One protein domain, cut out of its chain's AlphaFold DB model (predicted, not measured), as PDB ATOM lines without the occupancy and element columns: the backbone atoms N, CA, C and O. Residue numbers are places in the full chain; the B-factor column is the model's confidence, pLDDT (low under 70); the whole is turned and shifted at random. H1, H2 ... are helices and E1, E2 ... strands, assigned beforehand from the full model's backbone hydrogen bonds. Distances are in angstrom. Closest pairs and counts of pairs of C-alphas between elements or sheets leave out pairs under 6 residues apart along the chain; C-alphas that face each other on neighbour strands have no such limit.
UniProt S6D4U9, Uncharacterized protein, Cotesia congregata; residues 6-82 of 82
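AT A GLANCE: This is residues 6 to 82 of the 82 residues of an uncharacterized protein of Cotesia congregata (UniProt S6D4U9). A strongly twisted, curled sheet of five strands makes one layer, and one long helix, H2, packs slantwise over one face of it, coming close to both edge strands, E2 and E5. The short helix H1 sits beside the strands, and a long loop, residues 65 to 76, leads from E4 to E5. The printed part has 77 residues with two named helices and five named strands, in the order E1 H1 H2 E2 E3 E4 E5; the class is mixed, helices and strands. The mixed sheet runs E2 E3 E4 E1 E5, with E4 and E1 parallel and the other neighbours antiparallel. The whole is compact and rounded, with a radius of gyration of the C-alphas of 11.5 A and spans of 32 by 27 by 22 A.

HOW THE PARTS SIT: E1, residues 6 to 9, is an inner strand, parallel to E4, residues 59 to 64, at 15 degrees, with N 62 and O 7 2.8 A apart, within hydrogen-bond range. E1 is antiparallel to E5, residues 77 to 81, at 143 degrees, with N 6 and O 80 at 2.8 A. H1, residues 10 to 14, is on the sheet at a height of 5.9 A, over none of the strands; the closest C-alphas of H1 and E5, Thr 10 and Tyr 77, are 4.7 A apart. H2, residues 17 to 35, is close to H1 but not clearly touching, the closest C-alphas being those of Trp 12 and Val 20, 6.9 A apart. H2 is on the sheet at a height of 8.8 A, over E3, residues 48 to 54, and only just over E4 and E1, with 3 C-alphas on each. Its line stands at 58 degrees to E3 on the local plane, only just slantwise to the strands. E2, residues 42 to 45, comes closest to H2 at the C-alphas of His 27 and Ile 43, 7.6 A. E2, E3 and E4 form a meander, each strand the antiparallel neighbour of the one before, in two hairpins; N 43 and O 50 are 2.9 A apart, and N 53 and O 61 2.8 A. E1, H1, H2 and E2 make a split strand-helix-strand unit, two strands running the same way with E3 and E4 between them, and its crossover is left-handed. Every O i to N i+4 pair in H2 is within hydrogen-bond range; in H1 0 of 1 is, beside 2 of 2 O i to N i+3 pairs.

IN THESE COORDINATES: E1 begins at C-alpha 6, (171.354, 192.757, 221.003). H2 spans 26.6 A from C-alpha 17 at (180.490, 193.331, 229.431). E3 spans 19.2 A, E4 15.7 A and E5 13.2 A, ending at C-alpha 81, (171.856, 196.119, 226.058).

THE WHOLE: The two C-alphas farthest apart, of His 34 and Asp 75, are 32.5 A apart. The printed part has no cut; the link from E4 to E5 is long. No printed residue is under 70 in pLDDT.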
ATOM      1  N   CYS A   6     170.654 193.753 221.786       95.25
ATOM      2  CA  CYS A   6     171.354 192.757 221.003       95.25
ATOM      3  C   CYS A   6     171.241 191.386 221.659       95.25
ATOM      4  O   CYS A   6     171.267 191.252 222.877       95.25
ATOM      5  N   ILE A   7     171.141 190.359 220.832       96.75
ATOM      6  CA  ILE A   7     171.304 188.969 221.236       96.75
ATOM      7  C   ILE A   7     172.637 188.520 220.656       96.75
ATOM      8  O   ILE A   7     172.823 188.593 219.443       96.75
ATOM      9  N   VAL A   8     173.574 188.115 221.505       97.44
ATOM     10  CA  VAL A   8     174.963 187.854 221.110       97.44
ATOM     11  C   VAL A   8     175.453 186.504 221.644       97.44
ATOM     12  O   VAL A   8     174.890 186.003 222.616       97.44
ATOM     13  N   PRO A   9     176.491 185.894 221.041       97.94
ATOM     14  CA  PRO A   9     176.996 184.592 221.474       97.94
ATOM     15  C   PRO A   9     177.481 184.573 222.933       97.94
ATOM     16  O   PRO A   9     178.324 185.386 223.317       97.94
ATOM     17  N   THR A  10     177.052 183.590 223.729       96.69
ATOM     18  CA  THR A  10     177.423 183.396 225.149       96.69
ATOM     19  C   THR A  10     178.924 183.271 225.369       96.69
ATOM     20  O   THR A  10     179.435 183.712 226.397       96.69
ATOM     21  N   VAL A  11     179.677 182.774 224.388       96.19
ATOM     22  CA  VAL A  11     181.150 182.758 224.441       96.19
ATOM     23  C   VAL A  11     181.767 184.154 224.606       96.19
ATOM     24  O   VAL A  11     182.879 184.286 225.108       96.19
ATOM     25  N   TRP A  12     181.070 185.225 224.225       96.62
ATOM     26  CA  TRP A  12     181.567 186.586 224.409       96.62
ATOM     27  C   TRP A  12     181.509 187.027 225.879       96.62
ATOM     28  O   TRP A  12     182.265 187.913 226.262       96.62
ATOM     29  N   ASN A  13     180.715 186.356 226.722       92.81
ATOM     30  CA  ASN A  13     180.627 186.587 228.171       92.81
ATOM     31  C   ASN A  13     181.915 186.191 228.934       92.81
ATOM     32  O   ASN A  13     182.060 186.458 230.122       92.81
ATOM     33  N   TYR A  14     182.897 185.561 228.271       94.25
ATOM     34  CA  TYR A  14     184.244 185.405 228.841       94.25
ATOM     35  C   TYR A  14     185.013 186.735 228.928       94.25
ATOM     36  O   TYR A  14     186.044 186.807 229.602       94.25
ATOM     37  N   TYR A  15     184.536 187.781 228.250       95.56
ATOM     38  CA  TYR A  15     185.098 189.126 228.288       95.56
ATOM     39  C   TYR A  15     184.235 190.057 229.145       95.56
ATOM     40  O   TYR A  15     183.042 189.818 229.287       95.56
ATOM     41  N   PRO A  16     184.806 191.145 229.696       95.19
ATOM     42  CA  PRO A  16     184.021 192.128 230.437       95.19
ATOM     43  C   PRO A  16     182.896 192.719 229.580       95.19
ATOM     44  O   PRO A  16     183.172 193.152 228.460       95.19
ATOM     45  N   ASP A  17     181.686 192.829 230.131       91.81
ATOM     46  CA  ASP A  17     180.490 193.331 229.431       91.81
ATOM     47  C   ASP A  17     180.758 194.633 228.669       91.81
ATOM     48  O   ASP A  17     180.525 194.708 227.467       91.81
ATOM     49  N   PHE A  18     181.396 195.614 229.320       93.12
ATOM     50  CA  PHE A  18     181.761 196.893 228.700       93.12
ATOM     51  C   PHE A  18     182.600 196.745 227.416       93.12
ATOM     52  O   PHE A  18     182.464 197.538 226.485       93.12
ATOM     53  N   LEU A  19     183.492 195.748 227.348       94.62
ATOM     54  CA  LEU A  19     184.288 195.495 226.144       94.62
ATOM     55  C   LEU A  19     183.401 194.975 225.011       94.62
ATOM     56  O   LEU A  19     183.557 195.412 223.871       94.62
ATOM     57  N   VAL A  20     182.490 194.051 225.324       96.12
ATOM     58  CA  VAL A  20     181.565 193.470 224.345       96.12
ATOM     59  C   VAL A  20     180.595 194.539 223.842       96.12
ATOM     60  O   VAL A  20     180.442 194.695 222.632       96.12
ATOM     61  N   GLU A  21     180.025 195.339 224.743       95.06
ATOM     62  CA  GLU A  21     179.168 196.487 224.426       95.06
ATOM     63  C   GLU A  21     179.863 197.458 223.468       95.06
ATOM     64  O   GLU A  21     179.336 197.776 222.400       95.06
ATOM     65  N   LEU A  22     181.083 197.889 223.811       95.00
ATOM     66  CA  LEU A  22     181.857 198.818 222.992       95.00
ATOM     67  C   LEU A  22     182.157 198.236 221.606       95.00
ATOM     68  O   LEU A  22     182.048 198.950 220.606       95.00
ATOM     69  N   LEU A  23     182.532 196.957 221.542       95.94
ATOM     70  CA  LEU A  23     182.848 196.263 220.296       95.94
ATOM     71  C   LEU A  23     181.628 196.196 219.372       95.94
ATOM     72  O   LEU A  23     181.730 196.573 218.202       95.94
ATOM     73  N   VAL A  24     180.491 195.735 219.897       96.31
ATOM     74  CA  VAL A  24     179.238 195.596 219.146       96.31
ATOM     75  C   VAL A  24     178.752 196.963 218.676       96.31
ATOM     76  O   VAL A  24     178.489 197.147 217.486       96.31
ATOM     77  N   HIS A  25     178.712 197.949 219.574       95.38
ATOM     78  CA  HIS A  25     178.290 199.306 219.241       95.38
ATOM     79  C   HIS A  25     179.183 199.935 218.158       95.38
ATOM     80  O   HIS A  25     178.667 200.510 217.200       95.38
ATOM     81  N   ALA A  26     180.511 199.797 218.254       96.00
ATOM     82  CA  ALA A  26     181.435 200.346 217.260       96.00
ATOM     83  C   ALA A  26     181.192 199.774 215.854       96.00
ATOM     84  O   ALA A  26     181.097 200.545 214.896       96.00
ATOM     85  N   HIS A  27     181.023 198.454 215.734       96.94
ATOM     86  CA  HIS A  27     180.778 197.805 214.442       96.94
ATOM     87  C   HIS A  27     179.405 198.169 213.862       96.94
ATOM     88  O   HIS A  27     179.291 198.421 212.662       96.94
ATOM     89  N   LEU A  28     178.363 198.245 214.698       95.12
ATOM     90  CA  LEU A  28     177.030 198.674 214.265       95.12
ATOM     91  C   LEU A  28     177.042 200.122 213.759       95.12
ATOM     92  O   LEU A  28     176.486 200.401 212.697       95.12
ATOM     93  N   VAL A  29     177.698 201.038 214.479       95.44
ATOM     94  CA  VAL A  29     177.815 202.450 214.075       95.44
ATOM     95  C   VAL A  29     178.600 202.590 212.776       95.44
ATOM     96  O   VAL A  29     178.170 203.313 211.875       95.44
ATOM     97  N   GLU A  30     179.735 201.904 212.650       96.81
ATOM     98  CA  GLU A  30     180.526 201.916 211.419       96.81
ATOM     99  C   GLU A  30     179.707 201.405 210.230       96.81
ATOM    100  O   GLU A  30     179.646 202.053 209.182       96.81
ATOM    101  N   HIS A  31     179.030 200.270 210.396       96.44
ATOM    102  CA  HIS A  31     178.234 199.684 209.329       96.44
ATOM    103  C   HIS A  31     177.030 200.556 208.957       96.44
ATOM    104  O   HIS A  31     176.742 200.725 207.771       96.44
ATOM    105  N   TRP A  32     176.371 201.170 209.943       95.19
ATOM    106  CA  TRP A  32     175.293 202.129 209.717       95.19
ATOM    107  C   TRP A  32     175.766 203.334 208.900       95.19
ATOM    108  O   TRP A  32     175.115 203.705 207.926       95.19
ATOM    109  N   ASN A  33     176.918 203.912 209.241       97.00
ATOM    110  CA  ASN A  33     177.458 205.071 208.526       97.00
ATOM    111  C   ASN A  33     177.768 204.768 207.052       97.00
ATOM    112  O   ASN A  33     177.635 205.650 206.205       97.00
ATOM    113  N   HIS A  34     178.163 203.532 206.736       96.50
ATOM    114  CA  HIS A  34     178.483 203.120 205.370       96.50
ATOM    115  C   HIS A  34     177.266 202.626 204.575       96.50
ATOM    116  O   HIS A  34     177.133 202.948 203.396       96.50
ATOM    117  N   HIS A  35     176.371 201.863 205.204       96.25
ATOM    118  CA  HIS A  35     175.328 201.101 204.506       96.25
ATOM    119  C   HIS A  35     173.900 201.493 204.894       96.25
ATOM    120  O   HIS A  35     172.961 201.008 204.269       96.25
ATOM    121  N   HIS A  36     173.714 202.348 205.908       94.69
ATOM    122  CA  HIS A  36     172.405 202.676 206.492       94.69
ATOM    123  C   HIS A  36     171.597 201.417 206.860       94.69
ATOM    124  O   HIS A  36     170.385 201.346 206.665       94.69
ATOM    125  N   SER A  37     172.296 200.399 207.370       93.31
ATOM    126  CA  SER A  37     171.736 199.107 207.766       93.31
ATOM    127  C   SER A  37     172.460 198.570 208.997       93.31
ATOM    128  O   SER A  37     173.665 198.776 209.146       93.31
ATOM    129  N   LEU A  38     171.729 197.858 209.857       93.56
ATOM    130  CA  LEU A  38     172.270 197.120 211.007       93.56
ATOM    131  C   LEU A  38     172.353 195.607 210.748       93.56
ATOM    132  O   LEU A  38     172.715 194.859 211.648       93.56
ATOM    133  N   THR A  39     172.022 195.153 209.539       95.38
ATOM    134  CA  THR A  39     172.087 193.747 209.108       95.38
ATOM    135  C   THR A  39     173.361 193.496 208.304       95.38
ATOM    136  O   THR A  39     173.747 194.340 207.495       95.38
ATOM    137  N   GLY A  40     173.981 192.329 208.487       96.88
ATOM    138  CA  GLY A  40     175.209 191.916 207.799       96.88
ATOM    139  C   GLY A  40     176.503 192.300 208.523       96.88
ATOM    140  O   GLY A  40     177.593 192.047 208.010       96.88
ATOM    141  N   VAL A  41     176.412 192.877 209.722       97.75
ATOM    142  CA  VAL A  41     177.576 193.230 210.539       97.75
ATOM    143  C   VAL A  41     178.230 191.957 211.041       97.75
ATOM    144  O   VAL A  41     177.605 191.180 211.749       97.75
ATOM    145  N   THR A  42     179.493 191.751 210.682       97.94
ATOM    146  CA  THR A  42     180.250 190.556 211.064       97.94
ATOM    147  C   THR A  42     181.234 190.899 212.175       97.94
ATOM    148  O   THR A  42     182.043 191.811 212.016       97.94
ATOM    149  N   ILE A  43     181.191 190.158 213.282       98.06
ATOM    150  CA  ILE A  43     182.120 190.296 214.410       98.06
ATOM    151  C   ILE A  43     182.719 188.926 214.713       98.06
ATOM    152  O   ILE A  43     181.995 187.934 214.775       98.06
ATOM    153  N   THR A  44     184.033 188.880 214.937       97.44
ATOM    154  CA  THR A  44     184.737 187.678 215.401       97.44
ATOM    155  C   THR A  44     185.385 187.954 216.752       97.44
ATOM    156  O   THR A  44     186.246 188.827 216.855       97.44
ATOM    157  N   LEU A  45     184.997 187.196 217.778       96.50
ATOM    158  CA  LEU A  45     185.537 187.290 219.137       96.50
ATOM    159  C   LEU A  45     185.615 185.885 219.757       96.50
ATOM    160  O   LEU A  45     184.681 185.101 219.615       96.50
ATOM    161  N   ALA A  46     186.740 185.562 220.410       91.88
ATOM    162  CA  ALA A  46     187.059 184.214 220.913       91.88
ATOM    163  C   ALA A  46     186.788 183.089 219.896       91.88
ATOM    164  O   ALA A  46     186.129 182.105 220.209       91.88
ATOM    165  N   GLU A  47     187.280 183.256 218.662       93.94
ATOM    166  CA  GLU A  47     187.135 182.278 217.565       93.94
ATOM    167  C   GLU A  47     185.689 182.036 217.091       93.94
ATOM    168  O   GLU A  47     185.470 181.267 216.158       93.94
ATOM    169  N   VAL A  48     184.707 182.743 217.658       97.12
ATOM    170  CA  VAL A  48     183.315 182.714 217.210       97.12
ATOM    171  C   VAL A  48     183.034 183.927 216.341       97.12
ATOM    172  O   VAL A  48     183.147 185.072 216.786       97.12
ATOM    173  N   THR A  49     182.651 183.659 215.095       98.19
ATOM    174  CA  THR A  49     182.153 184.662 214.154       98.19
ATOM    175  C   THR A  49     180.631 184.675 214.182       98.19
ATOM    176  O   THR A  49     180.000 183.629 214.019       98.19
ATOM    177  N   ALA A  50     180.047 185.859 214.340       98.25
ATOM    178  CA  ALA A  50     178.610 186.072 214.279       98.25
ATOM    179  C   ALA A  50     178.254 187.212 213.317       98.25
ATOM    180  O   ALA A  50     179.022 188.166 213.162       98.25
ATOM    181  N   VAL A  51     177.092 187.098 212.675       98.31
ATOM    182  CA  VAL A  51     176.570 188.062 211.701       98.31
ATOM    183  C   VAL A  51     175.256 188.635 212.214       98.31
ATOM    184  O   VAL A  51     174.400 187.897 212.694       98.31
ATOM    185  N   SER A  52     175.096 189.952 212.135       97.44
ATOM    186  CA  SER A  52     173.882 190.614 212.594       97.44
ATOM    187  C   SER A  52     172.706 190.401 211.642       97.44
ATOM    188  O   SER A  52     172.787 190.637 210.432       97.44
ATOM    189  N   GLU A  53     171.572 190.028 212.212       95.75
ATOM    190  CA  GLU A  53     170.293 189.817 211.552       95.75
ATOM    191  C   GLU A  53     169.205 190.574 212.320       95.75
ATOM    192  O   GLU A  53     169.266 190.736 213.542       95.75
ATOM    193  N   TYR A  54     168.211 191.089 211.598       92.81
ATOM    194  CA  TYR A  54     167.038 191.665 212.249       92.81
ATOM    195  C   TYR A  54     166.174 190.534 212.807       92.81
ATOM    196  O   TYR A  54     165.846 189.608 212.065       92.81
ATOM    197  N   TYR A  55     165.772 190.635 214.074       88.25
ATOM    198  CA  TYR A  55     164.852 189.682 214.686       88.25
ATOM    199  C   TYR A  55     163.431 190.260 214.815       88.25
ATOM    200  O   TYR A  55     162.632 190.136 213.887       88.25
ATOM    201  N   VAL A  56     163.097 190.913 215.936       86.94
ATOM    202  CA  VAL A  56     161.799 191.581 216.175       86.94
ATOM    203  C   VAL A  56     161.984 192.814 217.059       86.94
ATOM    204  O   VAL A  56     162.909 192.846 217.857       86.94
ATOM    205  N   LEU A  57     161.078 193.799 216.983       82.06
ATOM    206  CA  LEU A  57     160.996 194.927 217.936       82.06
ATOM    207  C   LEU A  57     162.340 195.643 218.192       82.06
ATOM    208  O   LEU A  57     162.707 195.892 219.336       82.06
ATOM    209  N   ASP A  58     163.072 195.947 217.119       82.25
ATOM    210  CA  ASP A  58     164.387 196.608 217.168       82.25
ATOM    211  C   ASP A  58     165.493 195.790 217.867       82.25
ATOM    212  O   ASP A  58     166.542 196.327 218.228       82.25
ATOM    213  N   ILE A  59     165.290 194.477 218.012       91.44
ATOM    214  CA  ILE A  59     166.307 193.534 218.479       91.44
ATOM    215  C   ILE A  59     167.167 193.082 217.299       91.44
ATOM    216  O   ILE A  59     166.662 192.600 216.278       91.44
ATOM    217  N   ILE A  60     168.480 193.194 217.480       95.44
ATOM    218  CA  ILE A  60     169.480 192.678 216.546       95.44
ATOM    219  C   ILE A  60     170.037 191.369 217.090       95.44
ATOM    220  O   ILE A  60     170.561 191.321 218.201       95.44
ATOM    221  N   TRP A  61     169.964 190.312 216.295       97.00
ATOM    222  CA  TRP A  61     170.553 189.023 216.627       97.00
ATOM    223  C   TRP A  61     171.884 188.851 215.907       97.00
ATOM    224  O   TRP A  61     171.939 188.853 214.684       97.00
ATOM    225  N   PHE A  62     172.970 188.701 216.658       97.62
ATOM    226  CA  PHE A  62     174.262 188.278 216.135       97.62
ATOM    227  C   PHE A  62     174.305 186.754 216.084       97.62
ATOM    228  O   PHE A  62     174.771 186.103 217.019       97.62
ATOM    229  N   ARG A  63     173.819 186.195 214.975       97.75
ATOM    230  CA  ARG A  63     173.744 184.754 214.731       97.75
ATOM    231  C   ARG A  63     175.125 184.175 214.445       97.75
ATOM    232  O   ARG A  63     175.849 184.686 213.589       97.75
ATOM    233  N   ILE A  64     175.491 183.098 215.136       98.06
ATOM    234  CA  ILE A  64     176.755 182.382 214.917       98.06
ATOM    235  C   ILE A  64     176.776 181.807 213.495       98.06
ATOM    236  O   ILE A  64     175.808 181.202 213.028       98.06
ATOM    237  N   VAL A  65     177.901 181.956 212.795       96.94
ATOM    238  CA  VAL A  65     178.074 181.378 211.456       96.94
ATOM    239  C   VAL A  65     177.971 179.853 211.526       96.94
ATOM    240  O   VAL A  65     178.758 179.195 212.201       96.94
ATOM    241  N   GLY A  66     177.020 179.289 210.778       93.81
ATOM    242  CA  GLY A  66     176.749 177.850 210.750       93.81
ATOM    243  C   GLY A  66     175.659 177.393 211.722       93.81
ATOM    244  O   GLY A  66     175.247 176.237 211.646       93.81
ATOM    245  N   ASP A  67     175.148 178.283 212.577       93.94
ATOM    246  CA  ASP A  67     173.973 177.997 213.390       93.94
ATOM    247  C   ASP A  67     172.725 177.916 212.500       93.94
ATOM    248  O   ASP A  67     172.314 178.894 211.873       93.94
ATOM    249  N   VAL A  68     172.116 176.734 212.438       91.94
ATOM    250  CA  VAL A  68     170.895 176.458 211.664       91.94
ATOM    251  C   VAL A  68     169.621 176.556 212.503       91.94
ATOM    252  O   VAL A  68     168.528 176.404 211.960       91.94
ATOM    253  N   THR A  69     169.740 176.794 213.808       91.75
ATOM    254  CA  THR A  69     168.590 176.983 214.693       91.75
ATOM    255  C   THR A  69     167.909 178.317 214.399       91.75
ATOM    256  O   THR A  69     168.552 179.286 214.008       91.75
ATOM    257  N   ASP A  70     166.589 178.360 214.531       89.25
ATOM    258  CA  ASP A  70     165.798 179.590 214.388       89.25
ATOM    259  C   ASP A  70     165.288 180.036 215.764       89.25
ATOM    260  O   ASP A  70     164.104 180.292 215.966       89.25
ATOM    261  N   ASP A  71     166.187 180.007 216.749       92.31
ATOM    262  CA  ASP A  71     165.894 180.366 218.131       92.31
ATOM    263  C   ASP A  71     167.020 181.252 218.681       92.31
ATOM    264  O   ASP A  71     168.071 180.750 219.063       92.31
ATOM    265  N   PRO A  72     166.842 182.576 218.748       92.19
ATOM    266  CA  PRO A  72     167.881 183.453 219.265       92.19
ATOM    267  C   PRO A  72     168.019 183.380 220.799       92.19
ATOM    268  O   PRO A  72     168.905 184.019 221.354       92.19
ATOM    269  N   PHE A  73     167.169 182.633 221.513       90.88
ATOM    270  CA  PHE A  73     167.197 182.531 222.979       90.88
ATOM    271  C   PHE A  73     167.680 181.174 223.497       90.88
ATOM    272  O   PHE A  73     167.542 180.904 224.694       90.88
ATOM    273  N   HIS A  74     168.229 180.318 222.632       93.44
ATOM    274  CA  HIS A  74     168.851 179.076 223.087       93.44
ATOM    275  C   HIS A  74     170.185 179.337 223.804       93.44
ATOM    276  O   HIS A  74     170.708 180.452 223.802       93.44
ATOM    277  N   ASP A  75     170.720 178.301 224.451       93.62
ATOM    278  CA  ASP A  75     171.808 178.408 225.434       93.62
ATOM    279  C   ASP A  75     173.121 179.021 224.891       93.62
ATOM    280  O   ASP A  75     173.942 179.514 225.674       93.62
ATOM    281  N   ASP A  76     173.327 179.057 223.569       95.94
ATOM    282  CA  ASP A  76     174.524 179.664 222.970       95.94
ATOM    283  C   ASP A  76     174.441 181.192 222.837       95.94
ATOM    284  O   ASP A  76     175.408 181.806 222.374       95.94
ATOM    285  N   TYR A  77     173.342 181.825 223.264       97.00
ATOM    286  CA  TYR A  77     173.153 183.275 223.201       97.00
ATOM    287  C   TYR A  77     172.746 183.911 224.538       97.00
ATOM    288  O   TYR A  77     172.143 183.289 225.411       97.00
ATOM    289  N   TYR A  78     173.030 185.208 224.680       95.25
ATOM    290  CA  TYR A  78     172.533 186.043 225.775       95.25
ATOM    291  C   TYR A  78     172.152 187.447 225.297       95.25
ATOM    292  O   TYR A  78     172.560 187.902 224.227       95.25
ATOM    293  N   VAL A  79     171.352 188.140 226.111       94.50
ATOM    294  CA  VAL A  79     170.895 189.504 225.833       94.50
ATOM    295  C   VAL A  79     171.919 190.521 226.333       94.50
ATOM    296  O   VAL A  79     172.265 190.541 227.512       94.50
ATOM    297  N   LEU A  80     172.335 191.406 225.435       92.75
ATOM    298  CA  LEU A  80     173.219 192.541 225.658       92.75
ATOM    299  C   LEU A  80     172.449 193.833 225.363       92.75
ATOM    300  O   LEU A  80     171.824 193.956 224.312       92.75
ATOM    301  N   SER A  81     172.476 194.801 226.275       87.50
ATOM    302  CA  SER A  81     171.856 196.119 226.058       87.50
ATOM    303  C   SER A  81     172.943 197.159 225.799       87.50
ATOM    304  O   SER A  81     173.862 197.260 226.607       87.50
ATOM    305  N   ILE A  82     172.839 197.909 224.697       85.44
ATOM    306  CA  ILE A  82     173.811 198.933 224.264       85.44
ATOM    307  C   ILE A  82     173.155 200.273 223.934       85.44
ATOM    308  O   ILE A  82     172.013 200.281 223.421       85.44
TER     309      ILE A  82